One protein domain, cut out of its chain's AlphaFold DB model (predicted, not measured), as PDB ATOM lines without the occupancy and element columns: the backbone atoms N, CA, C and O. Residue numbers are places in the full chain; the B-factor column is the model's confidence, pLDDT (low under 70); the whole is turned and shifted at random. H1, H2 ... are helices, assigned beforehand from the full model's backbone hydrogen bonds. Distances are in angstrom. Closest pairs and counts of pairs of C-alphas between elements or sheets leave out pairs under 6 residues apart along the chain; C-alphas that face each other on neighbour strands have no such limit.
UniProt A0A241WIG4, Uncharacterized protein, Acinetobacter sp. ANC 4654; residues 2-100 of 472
ATOM      1  N   PRO A   2     190.701 188.861 164.268       50.62
ATOM      2  CA  PRO A   2     192.074 188.387 164.215       50.62
ATOM      3  C   PRO A   2     193.060 189.552 164.276       50.62
ATOM      4  O   PRO A   2     192.816 190.600 163.677       50.62
ATOM      5  N   ALA A   3     194.163 189.375 165.004       51.12
ATOM      6  CA  ALA A   3     195.235 190.361 165.031       51.12
ATOM      7  C   ALA A   3     195.930 190.377 163.660       51.12
ATOM      8  O   ALA A   3     196.502 189.369 163.228       51.12
ATOM      9  N   VAL A   4     195.852 191.517 162.970       54.44
ATOM     10  CA  VAL A   4     196.463 191.736 161.656       54.44
ATOM     11  C   VAL A   4     197.487 192.855 161.770       54.44
ATOM     12  O   VAL A   4     197.147 193.971 162.146       54.44
ATOM     13  N   VAL A   5     198.733 192.554 161.414       62.22
ATOM     14  CA  VAL A   5     199.863 193.493 161.439       62.22
ATOM     15  C   VAL A   5     200.551 193.410 160.074       62.22
ATOM     16  O   VAL A   5     200.850 192.313 159.608       62.22
ATOM     17  N   PHE A   6     200.727 194.538 159.374       72.25
ATOM     18  CA  PHE A   6     201.245 194.577 157.989       72.25
ATOM     19  C   PHE A   6     200.526 193.613 157.012       72.25
ATOM     20  O   PHE A   6     201.162 192.948 156.194       72.25
ATOM     21  N   ASN A   7     199.191 193.511 157.088       78.19
ATOM     22  CA  ASN A   7     198.372 192.572 156.292       78.19
ATOM     23  C   ASN A   7     198.726 191.082 156.492       78.19
ATOM     24  O   ASN A   7     198.489 190.253 155.610       78.19
ATOM     25  N   ARG A   8     199.297 190.731 157.648       79.12
ATOM     26  CA  ARG A   8     199.656 189.360 158.024       79.12
ATOM     27  C   ARG A   8     198.869 188.936 159.251       79.12
ATOM     28  O   ARG A   8     198.684 189.728 160.171       79.12
ATOM     29  N   SER A   9     198.453 187.672 159.278       73.44
ATOM     30  CA  SER A   9     197.969 187.048 160.508       73.44
ATOM     31  C   SER A   9     199.160 186.775 161.422       73.44
ATOM     32  O   SER A   9     200.120 186.131 160.997       73.44
ATOM     33  N   VAL A  10     199.087 187.259 162.661       73.44
ATOM     34  CA  VAL A  10     200.159 187.113 163.660       73.44
ATOM     35  C   VAL A  10     199.703 186.388 164.924       73.44
ATOM     36  O   VAL A  10     200.463 186.306 165.879       73.44
ATOM     37  N   GLU A  11     198.486 185.832 164.938       70.38
ATOM     38  CA  GLU A  11     197.906 185.179 166.125       70.38
ATOM     39  C   GLU A  11     198.826 184.102 166.717       70.38
ATOM     40  O   GLU A  11     198.989 184.034 167.928       70.38
ATOM     41  N   HIS A  12     199.481 183.320 165.857       66.12
ATOM     42  CA  HIS A  12     200.395 182.240 166.237       66.12
ATOM     43  C   HIS A  12     201.696 182.715 166.906       66.12
ATOM     44  O   HIS A  12     202.394 181.910 167.508       66.12
ATOM     45  N   LEU A  13     202.035 184.003 166.802       65.50
ATOM     46  CA  LEU A  13     203.225 184.589 167.426       65.50
ATOM     47  C   LEU A  13     202.932 185.212 168.797       65.50
ATOM     48  O   LEU A  13     203.868 185.567 169.516       65.50
ATOM     49  N   ILE A  14     201.656 185.396 169.143       75.00
ATOM     50  CA  ILE A  14     201.255 186.083 170.370       75.00
ATOM     51  C   ILE A  14     201.445 185.144 171.564       75.00
ATOM     52  O   ILE A  14     201.010 183.996 171.558       75.00
ATOM     53  N   SER A  15     202.082 185.658 172.611       77.75
ATOM     54  CA  SER A  15     202.257 184.987 173.904       77.75
ATOM     55  C   SER A  15     202.265 186.027 175.025       77.75
ATOM     56  O   SER A  15     202.227 187.227 174.752       77.75
ATOM     57  N   GLU A  16     202.360 185.595 176.285       74.94
ATOM     58  CA  GLU A  16     202.487 186.515 177.429       74.94
ATOM     59  C   GLU A  16     203.663 187.497 177.262       74.94
ATOM     60  O   GLU A  16     203.571 188.664 177.638       74.94
ATOM     61  N   GLU A  17     204.757 187.054 176.637       78.50
ATOM     62  CA  GLU A  17     205.946 187.879 176.416       78.50
ATOM     63  C   GLU A  17     205.916 188.665 175.096       78.50
ATOM     64  O   GLU A  17     206.601 189.691 174.972       78.50
ATOM     65  N   ILE A  18     205.150 188.204 174.103       82.19
ATOM     66  CA  ILE A  18     205.128 188.739 172.736       82.19
ATOM     67  C   ILE A  18     203.730 189.274 172.419       82.19
ATOM     68  O   ILE A  18     202.824 188.519 172.072       82.19
ATOM     69  N   THR A  19     203.569 190.595 172.510       88.44
ATOM     70  CA  THR A  19     202.314 191.291 172.189       88.44
ATOM     71  C   THR A  19     202.258 191.703 170.709       88.44
ATOM     72  O   THR A  19     203.311 191.795 170.063       88.44
ATOM     73  N   PRO A  20     201.068 192.001 170.152       86.56
ATOM     74  CA  PRO A  20     200.932 192.538 168.795       86.56
ATOM     75  C   PRO A  20     201.802 193.773 168.527       86.56
ATOM     76  O   PRO A  20     202.438 193.858 167.480       86.56
ATOM     77  N   GLU A  21     201.907 194.684 169.494       89.62
ATOM     78  CA  GLU A  21     202.699 195.915 169.382       89.62
ATOM     79  C   GLU A  21     204.202 195.603 169.296       89.62
ATOM     80  O   GLU A  21     204.939 196.231 168.534       89.62
ATOM     81  N   LYS A  22     204.678 194.586 170.032       89.94
ATOM     82  CA  LYS A  22     206.064 194.108 169.904       89.94
ATOM     83  C   LYS A  22     206.311 193.509 168.523       89.94
ATOM     84  O   LYS A  22     207.343 193.803 167.924       89.94
ATOM     85  N   ILE A  23     205.379 192.713 168.002       87.88
ATOM     86  CA  ILE A  23     205.481 192.142 166.651       87.88
ATOM     87  C   ILE A  23     205.565 193.261 165.602       87.88
ATOM     88  O   ILE A  23     206.442 193.226 164.739       87.88
ATOM     89  N   GLU A  24     204.718 194.285 165.715       92.12
ATOM     90  CA  GLU A  24     204.751 195.463 164.844       92.12
ATOM     91  C   GLU A  24     206.101 196.186 164.925       92.12
ATOM     92  O   GLU A  24     206.711 196.459 163.893       92.12
ATOM     93  N   SER A  25     206.635 196.391 166.133       93.38
ATOM     94  CA  SER A  25     207.952 197.009 166.334       93.38
ATOM     95  C   SER A  25     209.102 196.215 165.694       93.38
ATOM     96  O   SER A  25     210.088 196.790 165.218       93.38
ATOM     97  N   TYR A  26     208.984 194.886 165.637       93.44
ATOM     98  CA  TYR A  26     209.968 194.021 164.992       93.44
ATOM     99  C   TYR A  26     209.895 194.136 163.473       93.44
ATOM    100  O   TYR A  26     210.937 194.248 162.827       93.44
ATOM    101  N   PHE A  27     208.694 194.170 162.891       93.62
ATOM    102  CA  PHE A  27     208.543 194.421 161.457       93.62
ATOM    103  C   PHE A  27     208.988 195.833 161.073       93.62
ATOM    104  O   PHE A  27     209.703 195.980 160.081       93.62
ATOM    105  N   GLN A  28     208.685 196.835 161.900       94.56
ATOM    106  CA  GLN A  28     209.175 198.198 161.709       94.56
ATOM    107  C   GLN A  28     210.707 198.244 161.694       94.56
ATOM    108  O   GLN A  28     211.295 198.877 160.828       94.56
ATOM    109  N   SER A  29     211.372 197.479 162.564       95.38
ATOM    110  CA  SER A  29     212.841 197.410 162.595       95.38
ATOM    111  C   SER A  29     213.444 196.879 161.280       95.38
ATOM    112  O   SER A  29     214.547 197.273 160.894       95.38
ATOM    113  N   ILE A  30     212.731 196.001 160.559       95.44
ATOM    114  CA  ILE A  30     213.132 195.562 159.210       95.44
ATOM    115  C   ILE A  30     212.968 196.710 158.219       95.44
ATOM    116  O   ILE A  30     213.885 196.973 157.437       95.44
ATOM    117  N   GLU A  31     211.813 197.374 158.234       94.75
ATOM    118  CA  GLU A  31     211.527 198.488 157.335       94.75
ATOM    119  C   GLU A  31     212.493 199.654 157.546       94.75
ATOM    120  O   GLU A  31     213.013 200.178 156.566       94.75
ATOM    121  N   ASP A  32     212.851 199.987 158.780       95.19
ATOM    122  CA  ASP A  32     213.806 201.054 159.087       95.19
ATOM    123  C   ASP A  32     215.204 200.742 158.527       95.19
ATOM    124  O   ASP A  32     215.853 201.588 157.907       95.19
ATOM    125  N   LEU A  33     215.669 199.496 158.680       95.50
ATOM    126  CA  LEU A  33     216.992 199.087 158.204       95.50
ATOM    127  C   LEU A  33     217.045 198.963 156.670       95.50
ATOM    128  O   LEU A  33     218.020 199.351 156.002       95.50
ATOM    129  N   PHE A  34     216.000 198.385 156.076       93.69
ATOM    130  CA  PHE A  34     215.985 198.043 154.658       93.69
ATOM    131  C   PHE A  34     215.304 199.069 153.765       93.69
ATOM    132  O   PHE A  34     215.656 199.087 152.590       93.69
ATOM    133  N   ASN A  35     214.506 199.973 154.324       92.94
ATOM    134  CA  ASN A  35     213.591 200.920 153.685       92.94
ATOM    135  C   ASN A  35     212.476 200.282 152.842       92.94
ATOM    136  O   ASN A  35     212.647 199.240 152.200       92.94
ATOM    137  N   SER A  36     211.326 200.962 152.825       90.62
ATOM    138  CA  SER A  36     210.123 200.515 152.117       90.62
ATOM    139  C   SER A  36     210.352 200.357 150.611       90.62
ATOM    140  O   SER A  36     209.901 199.378 150.014       90.62
ATOM    141  N   ASP A  37     211.119 201.265 149.995       90.12
ATOM    142  CA  ASP A  37     211.420 201.238 148.556       90.12
ATOM    143  C   ASP A  37     212.086 199.926 148.132       90.12
ATOM    144  O   ASP A  37     211.718 199.317 147.123       90.12
ATOM    145  N   TYR A  38     213.064 199.458 148.910       90.62
ATOM    146  CA  TYR A  38     213.732 198.193 148.646       90.62
ATOM    147  C   TYR A  38     212.799 197.002 148.878       90.62
ATOM    148  O   TYR A  38     212.701 196.135 148.004       90.62
ATOM    149  N   LEU A  39     212.103 196.962 150.018       90.75
ATOM    150  CA  LEU A  39     211.226 195.850 150.402       90.75
ATOM    151  C   LEU A  39     210.061 195.662 149.418       90.75
ATOM    152  O   LEU A  39     209.704 194.534 149.072       90.75
ATOM    153  N   ASN A  40     209.528 196.760 148.883       88.50
ATOM    154  CA  ASN A  40     208.427 196.741 147.924       88.50
ATOM    155  C   ASN A  40     208.884 196.670 146.456       88.50
ATOM    156  O   ASN A  40     208.059 196.440 145.563       88.50
ATOM    157  N   SER A  41     210.189 196.766 146.182       84.19
ATOM    158  CA  SER A  41     210.734 196.776 144.819       84.19
ATOM    159  C   SER A  41     210.273 195.576 143.973       84.19
ATOM    160  O   SER A  41     210.246 194.423 144.412       84.19
ATOM    161  N   GLN A  42     209.862 195.844 142.728       72.12
ATOM    162  CA  GLN A  42     209.483 194.805 141.756       72.12
ATOM    163  C   GLN A  42     210.624 194.437 140.794       72.12
ATOM    164  O   GLN A  42     210.589 193.389 140.154       72.12
ATOM    165  N   ARG A  43     211.658 195.280 140.687       62.94
ATOM    166  CA  ARG A  43     212.804 195.037 139.802       62.94
ATOM    167  C   ARG A  43     213.831 194.137 140.483       62.94
ATOM    168  O   ARG A  43     214.549 194.594 141.363       62.94
ATOM    169  N   SER A  44     213.930 192.889 140.012       58.00
ATOM    170  CA  SER A  44     214.863 191.861 140.510       58.00
ATOM    171  C   SER A  44     214.845 191.751 142.040       58.00
ATOM    172  O   SER A  44     215.866 192.042 142.673       58.00
ATOM    173  N   PRO A  45     213.693 191.391 142.637       65.94
ATOM    174  CA  PRO A  45     213.569 191.357 144.079       65.94
ATOM    175  C   PRO A  45     214.579 190.346 144.613       65.94
ATOM    176  O   PRO A  45     214.566 189.171 144.247       65.94
ATOM    177  N   GLY A  46     215.497 190.835 145.444       74.94
ATOM    178  CA  GLY A  46     216.338 189.951 146.226       74.94
ATOM    179  C   GLY A  46     215.481 189.073 147.141       74.94
ATOM    180  O   GLY A  46     214.268 189.269 147.253       74.94
ATOM    181  N   PRO A  47     216.108 188.137 147.851       80.88
ATOM    182  CA  PRO A  47     215.395 187.213 148.721       80.88
ATOM    183  C   PRO A  47     214.464 187.908 149.738       80.88
ATOM    184  O   PRO A  47     213.310 187.512 149.892       80.88
ATOM    185  N   LEU A  48     214.926 188.989 150.383       87.50
ATOM    186  CA  LEU A  48     214.158 189.694 151.417       87.50
ATOM    187  C   LEU A  48     212.903 190.412 150.874       87.50
ATOM    188  O   LEU A  48     211.839 190.204 151.447       87.50
ATOM    189  N   PRO A  49     212.947 191.181 149.766       88.88
ATOM    190  CA  PRO A  49     211.733 191.715 149.140       88.88
ATOM    191  C   PRO A  49     210.705 190.647 148.739       88.88
ATOM    192  O   PRO A  49     209.502 190.892 148.809       88.88
ATOM    193  N   VAL A  50     211.151 189.455 148.321       84.12
ATOM    194  CA  VAL A  50     210.218 188.353 148.031       84.12
ATOM    195  C   VAL A  50     209.549 187.860 149.310       84.12
ATOM    196  O   VAL A  50     208.329 187.704 149.342       84.12
ATOM    197  N   LEU A  51     210.331 187.660 150.370       82.81
ATOM    198  CA  LEU A  51     209.823 187.262 151.678       82.81
ATOM    199  C   LEU A  51     208.847 188.299 152.260       82.81
ATOM    200  O   LEU A  51     207.765 187.943 152.723       82.81
ATOM    201  N   TRP A  52     209.174 189.587 152.141       89.75
ATOM    202  CA  TRP A  52     208.352 190.706 152.608       89.75
ATOM    203  C   TRP A  52     206.956 190.757 151.977       89.75
ATOM    204  O   TRP A  52     206.006 191.211 152.608       89.75
ATOM    205  N   LYS A  53     206.795 190.262 150.747       86.50
ATOM    206  CA  LYS A  53     205.505 190.260 150.034       86.50
ATOM    207  C   LYS A  53     204.634 189.044 150.337       86.50
ATOM    208  O   LYS A  53     203.431 189.077 150.097       86.50
ATOM    209  N   ARG A  54     205.231 187.959 150.826       77.50
ATOM    210  CA  ARG A  54     204.521 186.716 151.148       77.50
ATOM    211  C   ARG A  54     203.788 186.849 152.470       77.50
ATOM    212  O   ARG A  54     204.449 187.100 153.461       77.50
ATOM    213  N   THR A  55     202.478 186.621 152.520       76.50
ATOM    214  CA  THR A  55     201.653 186.769 153.739       76.50
ATOM    215  C   THR A  55     201.407 185.462 154.503       76.50
ATOM    216  O   THR A  55     200.669 185.452 155.487       76.50
ATOM    217  N   ASP A  56     202.014 184.355 154.069       68.75
ATOM    218  CA  ASP A  56     201.883 183.055 154.729       68.75
ATOM    219  C   ASP A  56     202.607 182.998 156.089       68.75
ATOM    220  O   ASP A  56     203.535 183.766 156.346       68.75
ATOM    221  N   ALA A  57     202.185 182.074 156.962       64.06
ATOM    222  CA  ALA A  57     202.702 181.951 158.329       64.06
ATOM    223  C   ALA A  57     204.223 181.728 158.381       64.06
ATOM    224  O   ALA A  57     204.904 182.327 159.206       64.06
ATOM    225  N   LEU A  58     204.779 180.946 157.449       66.31
ATOM    226  CA  LEU A  58     206.223 180.719 157.382       66.31
ATOM    227  C   LEU A  58     206.974 182.021 157.083       66.31
ATOM    228  O   LEU A  58     207.939 182.345 157.767       66.31
ATOM    229  N   ALA A  59     206.504 182.794 156.099       69.81
ATOM    230  CA  ALA A  59     207.095 184.096 155.808       69.81
ATOM    231  C   ALA A  59     206.995 185.062 156.999       69.81
ATOM    232  O   ALA A  59     207.931 185.805 157.283       69.81
ATOM    233  N   THR A  60     205.867 185.032 157.709       74.50
ATOM    234  CA  THR A  60     205.645 185.831 158.919       74.50
ATOM    235  C   THR A  60     206.608 185.436 160.044       74.50
ATOM    236  O   THR A  60     207.191 186.330 160.649       74.50
ATOM    237  N   ASN A  61     206.868 184.143 160.261       72.31
ATOM    238  CA  ASN A  61     207.850 183.650 161.235       72.31
ATOM    239  C   ASN A  61     209.288 184.077 160.893       72.31
ATOM    240  O   ASN A  61     210.005 184.595 161.749       72.31
ATOM    241  N   GLU A  62     209.705 183.914 159.634       75.56
ATOM    242  CA  GLU A  62     211.050 184.299 159.182       75.56
ATOM    243  C   GLU A  62     211.286 185.810 159.336       75.56
ATOM    244  O   GLU A  62     212.337 186.239 159.822       75.56
ATOM    245  N   LEU A  63     210.293 186.629 158.974       85.44
ATOM    246  CA  LEU A  63     210.348 188.073 159.193       85.44
ATOM    247  C   LEU A  63     210.308 188.415 160.679       85.44
ATOM    248  O   LEU A  63     211.046 189.289 161.113       85.44
ATOM    249  N   PHE A  64     209.497 187.732 161.483       85.62
ATOM    250  CA  PHE A  64     209.403 188.017 162.911       85.62
ATOM    251  C   PHE A  64     210.761 187.830 163.583       85.62
ATOM    252  O   PHE A  64     211.222 188.713 164.306       85.62
ATOM    253  N   ALA A  65     211.450 186.733 163.283       81.38
ATOM    254  CA  ALA A  65     212.745 186.465 163.878       81.38
ATOM    255  C   ALA A  65     213.864 187.371 163.343       81.38
ATOM    256  O   ALA A  65     214.690 187.840 164.132       81.38
ATOM    257  N   LEU A  66     213.866 187.710 162.047       88.38
ATOM    258  CA  LEU A  66     214.778 188.727 161.512       88.38
ATOM    259  C   LEU A  66     214.543 190.094 162.176       88.38
ATOM    260  O   LEU A  66     215.492 190.752 162.597       88.38
ATOM    261  N   GLY A  67     213.283 190.509 162.301       91.44
ATOM    262  CA  GLY A  67     212.893 191.783 162.896       91.44
ATOM    263  C   GLY A  67     213.258 191.865 164.370       91.44
ATOM    264  O   GLY A  67     213.902 192.821 164.793       91.44
ATOM    265  N   LYS A  68     212.954 190.814 165.136       87.62
ATOM    266  CA  LYS A  68     213.344 190.672 166.544       87.62
ATOM    267  C   LYS A  68     214.857 190.772 166.730       87.62
ATOM    268  O   LYS A  68     215.325 191.423 167.665       87.62
ATOM    269  N   THR A  69     215.622 190.158 165.830       87.06
ATOM    270  CA  THR A  69     217.090 190.201 165.825       87.06
ATOM    271  C   THR A  69     217.602 191.621 165.582       87.06
ATOM    272  O   THR A  69     218.388 192.133 166.379       87.06
ATOM    273  N   ILE A  70     217.128 192.284 164.523       91.75
ATOM    274  CA  ILE A  70     217.515 193.666 164.202       91.75
ATOM    275  C   ILE A  70     217.146 194.599 165.353       91.75
ATOM    276  O   ILE A  70     217.968 195.413 165.770       91.75
ATOM    277  N   HIS A  71     215.938 194.455 165.894       90.69
ATOM    278  CA  HIS A  71     215.465 195.236 167.027       90.69
ATOM    279  C   HIS A  71     216.391 195.078 168.241       90.69
ATOM    280  O   HIS A  71     216.848 196.066 168.816       90.69
ATOM    281  N   SER A  72     216.736 193.834 168.586       86.44
ATOM    282  CA  SER A  72     217.609 193.523 169.723       86.44
ATOM    283  C   SER A  72     219.008 194.120 169.548       86.44
ATOM    284  O   SER A  72     219.533 194.743 170.471       86.44
ATOM    285  N   LEU A  73     219.601 193.995 168.358       87.25
ATOM    286  CA  LEU A  73     220.921 194.558 168.062       87.25
ATOM    287  C   LEU A  73     220.911 196.092 168.109       87.25
ATOM    288  O   LEU A  73     221.760 196.690 168.769       87.25
ATOM    289  N   SER A  74     219.922 196.728 167.478       88.75
ATOM    290  CA  SER A  74     219.783 198.191 167.460       88.75
ATOM    291  C   SER A  74     219.534 198.779 168.854       88.75
ATOM    292  O   SER A  74     219.997 199.879 169.164       88.75
ATOM    293  N   SER A  75     218.847 198.041 169.735       86.44
ATOM    294  CA  SER A  75     218.518 198.501 171.093       86.44
ATOM    295  C   SER A  75     219.737 198.732 171.997       86.44
ATOM    296  O   SER A  75     219.640 199.473 172.974       86.44
ATOM    297  N   GLN A  76     220.906 198.179 171.650       78.56
ATOM    298  CA  GLN A  76     222.145 198.357 172.414       78.56
ATOM    299  C   GLN A  76     222.718 199.777 172.353       78.56
ATOM    300  O   GLN A  76     223.602 200.103 173.142       78.56
ATOM    301  N   LYS A  77     222.267 200.617 171.407       77.88
ATOM    302  CA  LYS A  77     222.762 201.995 171.208       77.88
ATOM    303  C   LYS A  77     224.289 202.098 171.039       77.88
ATOM    304  O   LYS A  77     224.873 203.142 171.315       77.88
ATOM    305  N   LYS A  78     224.938 201.035 170.551       84.00
ATOM    306  CA  LYS A  78     226.365 201.028 170.200       84.00
ATOM    307  C   LYS A  78     226.549 201.441 168.748       84.00
ATOM    308  O   LYS A  78     225.994 200.816 167.845       84.00
ATOM    309  N   GLU A  79     227.361 202.468 168.527       86.38
ATOM    310  CA  GLU A  79     227.631 203.015 167.195       86.38
ATOM    311  C   GLU A  79     228.193 201.950 166.240       86.38
ATOM    312  O   GLU A  79     227.663 201.769 165.147       86.38
ATOM    313  N   SER A  80     229.161 201.152 166.696       83.94
ATOM    314  CA  SER A  80     229.781 200.082 165.901       83.94
ATOM    315  C   SER A  80     228.783 199.036 165.386       83.94
ATOM    316  O   SER A  80     228.888 198.587 164.243       83.94
ATOM    317  N   ILE A  81     227.782 198.667 166.195       86.62
ATOM    318  CA  ILE A  81     226.728 197.722 165.798       86.62
ATOM    319  C   ILE A  81     225.811 198.357 164.753       86.62
ATOM    320  O   ILE A  81     225.512 197.728 163.737       86.62
ATOM    321  N   ASN A  82     225.402 199.610 164.959       88.62
ATOM    322  CA  ASN A  82     224.527 200.323 164.026       88.62
ATOM    323  C   ASN A  82     225.205 200.573 162.669       88.62
ATOM    324  O   ASN A  82     224.582 200.408 161.612       88.62
ATOM    325  N   GLU A  83     226.495 200.914 162.674       89.69
ATOM    326  CA  GLU A  83     227.306 201.038 161.462       89.69
ATOM    327  C   GLU A  83     227.437 199.706 160.725       89.69
ATOM    328  O   GLU A  83     227.300 199.655 159.494       89.69
ATOM    329  N   TRP A  84     227.683 198.620 161.463       89.38
ATOM    330  CA  TRP A  84     227.758 197.282 160.897       89.38
ATOM    331  C   TRP A  84     226.421 196.858 160.286       89.38
ATOM    332  O   TRP A  84     226.405 196.504 159.107       89.38
ATOM    333  N   LEU A  85     225.302 196.981 161.011       91.44
ATOM    334  CA  LEU A  85     223.957 196.679 160.503       91.44
ATOM    335  C   LEU A  85     223.673 197.455 159.214       91.44
ATOM    336  O   LEU A  85     223.302 196.866 158.196       91.44
ATOM    337  N   SER A  86     223.930 198.764 159.221       92.12
ATOM    338  CA  SER A  86     223.744 199.634 158.056       92.12
ATOM    339  C   SER A  86     224.615 199.207 156.871       92.12
ATOM    340  O   SER A  86     224.168 199.174 155.720       92.12
ATOM    341  N   SER A  87     225.880 198.863 157.128       90.69
ATOM    342  CA  SER A  87     226.812 198.381 156.109       90.69
ATOM    343  C   SER A  87     226.385 197.021 155.544       90.69
ATOM    344  O   SER A  87     226.436 196.814 154.330       90.69
ATOM    345  N   THR A  88     225.951 196.093 156.393       90.12
ATOM    346  CA  THR A  88     225.499 194.753 156.005       90.12
ATOM    347  C   THR A  88     224.193 194.828 155.218       90.12
ATOM    348  O   THR A  88     224.102 194.245 154.136       90.12
ATOM    349  N   ALA A  89     223.242 195.669 155.629       92.06
ATOM    350  CA  ALA A  89     222.027 195.949 154.865       92.06
ATOM    351  C   ALA A  89     222.340 196.517 153.469       92.06
ATOM    352  O   ALA A  89     221.769 196.071 152.471       92.06
ATOM    353  N   LYS A  90     223.312 197.434 153.342       91.44
ATOM    354  CA  LYS A  90     223.787 197.913 152.026       91.44
ATOM    355  C   LYS A  90     224.340 196.772 151.162       91.44
ATOM    356  O   LYS A  90     224.070 196.745 149.958       91.44
ATOM    357  N   LYS A  91     225.079 195.819 151.744       90.12
ATOM    358  CA  LYS A  91     225.578 194.635 151.018       90.12
ATOM    359  C   LYS A  91     224.431 193.735 150.549       90.12
ATOM    360  O   LYS A  91     224.446 193.339 149.385       90.12
ATOM    361  N   VAL A  92     223.422 193.481 151.390       89.38
ATOM    362  CA  VAL A  92     222.205 192.730 151.020       89.38
ATOM    363  C   VAL A  92     221.519 193.376 149.813       89.38
ATOM    364  O   VAL A  92     221.278 192.699 148.813       89.38
ATOM    365  N   LYS A  93     221.286 194.697 149.859       89.50
ATOM    366  CA  LYS A  93     220.658 195.451 148.759       89.50
ATOM    367  C   LYS A  93     221.489 195.373 147.473       89.50
ATOM    368  O   LYS A  93     220.962 195.047 146.412       89.50
ATOM    369  N   LYS A  94     222.807 195.600 147.562       87.94
ATOM    370  CA  LYS A  94     223.728 195.565 146.408       87.94
ATOM    371  C   LYS A  94     223.840 194.173 145.778       87.94
ATOM    372  O   LYS A  94     223.984 194.060 144.564       87.94
ATOM    373  N   GLN A  95     223.789 193.121 146.592       84.12
ATOM    374  CA  GLN A  95     223.938 191.730 146.155       84.12
ATOM    375  C   GLN A  95     222.591 191.031 145.916       84.12
ATOM    376  O   GLN A  95     222.565 189.817 145.729       84.12
ATOM    377  N   ALA A  96     221.476 191.771 145.876       80.19
ATOM    378  CA  ALA A  96     220.128 191.223 145.716       80.19
ATOM    379  C   ALA A  96     219.978 190.310 144.485       80.19
ATOM    380  O   ALA A  96     219.266 189.316 144.548       80.19
ATOM    381  N   LYS A  97     220.703 190.606 143.396       71.12
ATOM    382  CA  LYS A  97     220.689 189.826 142.145       71.12
ATOM    383  C   LYS A  97     221.520 188.536 142.192       71.12
ATOM    384  O   LYS A  97     221.418 187.719 141.283       71.12
ATOM    385  N   PHE A  98     222.367 188.359 143.205       70.00
ATOM    386  CA  PHE A  98     223.257 187.205 143.330       70.00
ATOM    387  C   PHE A  98     222.727 186.258 144.406       70.00
ATOM    388  O   PHE A  98     223.004 186.434 145.597       70.00
ATOM    389  N   HIS A  99     221.973 185.245 143.973       65.25
ATOM    390  CA  HIS A  99     221.456 184.190 144.849       65.25
ATOM    391  C   HIS A  99     222.569 183.591 145.725       65.25
ATOM    392  O   HIS A  99     223.689 183.356 145.265       65.25
ATOM    393  N   GLY A 100     222.266 183.380 147.007       66.88
ATOM    394  CA  GLY A 100     223.205 182.892 148.021       66.88
ATOM    395  C   GLY A 100     224.092 183.955 148.687       66.88
ATOM    396  O   GLY A 100     224.404 183.801 149.864       66.88
TER     397      GLY A 100
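What this domain is: This is residues 2 to 100 of the 472 residues of an uncharacterized protein of Acinetobacter sp. ANC 4654 (UniProt A0A241WIG4). Two long helices, H4 and H5, make a V whose corner is their tight link; H1 crosses the middle of H4 like the stroke of an X and reaches H5 with its last residues. The short helix H3 lies toward the open end of the V, between the first part of H4 and the last part of H5, with the short helix H2 packed on H3, and residues 75 to 80 at the corner stick out. The printed part has 99 residues, with five named helices in the order H1, H2, H3, H4, H5 and no named strand; the class is all helix, with 61 residues in the helices. The whole is compact, with a radius of gyration of the C-alphas of 13.8 A and spans of 37 by 33 by 21 A.

How they stand to each other: H4, residues 57 to 74, is the hub, touching three other helices. With residues 63 to 71 alone it touches H1, residues 20 to 34, at 73 degrees, about perpendicular; the closest C-alphas are those of Tyr 26 and Gly 67, 4.2 A apart. With residues 59 to 63 alone H4 touches H3, residues 47 to 53, at a steep tilt of 67 degrees, opposite ways, the closest C-alphas being those of Leu 51 and Ala 59, 5.9 A apart. H4 and H5, residues 79 to 94, touch only at the corner, with the C-alphas of Ser 74 and Asn 82 closest at 6.2 A; their tilt of 38 degrees, opposite ways, is only just steep. H1 touches H5 with residues 33 to 34 alone, the C-alphas of Phe 34 and Ala 89 closest at 6.4 A; they run the same way at a steep tilt of 69.7 degrees, only just short of about perpendicular. The helix packing is mostly crossed: of three pairs that touch and have a tilt, with the corner of H4 and H5 left out, 0 are at a shallow tilt. H2, residues 36 to 40, touches H3, with the C-alphas of Leu 39 and Pro 49 closest at 4.4 A, and is apart from H4. H3 is near H1 and near H5. In H1, H2, H3, H4 and H5 every O i to N i+4 pair is within hydrogen-bond range.

Where its parts are: H4 measures 25.3 A from C-alpha 57 at (202.702, 181.951, 158.329) to C-alpha 74. H5 measures 22.4 A and ends with C-alpha 94 at (223.728, 195.565, 146.408). H1 measures 21.4 A and begins with C-alpha 20 at (200.932, 192.538, 168.795). H3 measures 10.4 A and H2 5.9 A.

The domain as a whole: The two C-alphas farthest apart are those of Glu 16 and Arg 43, 39.9 A. The printed part has no cut and no long link between helices. Residues 2 to 19 hold no named element; within them residues 4 to 5 pair with residues 8 to 9, antiparallel. The mean pLDDT of the printed part is 82.0, and it is under 70 at residues 2 to 5, 12 to 13, 43 to 45, 56 to 59 and 99 to 100.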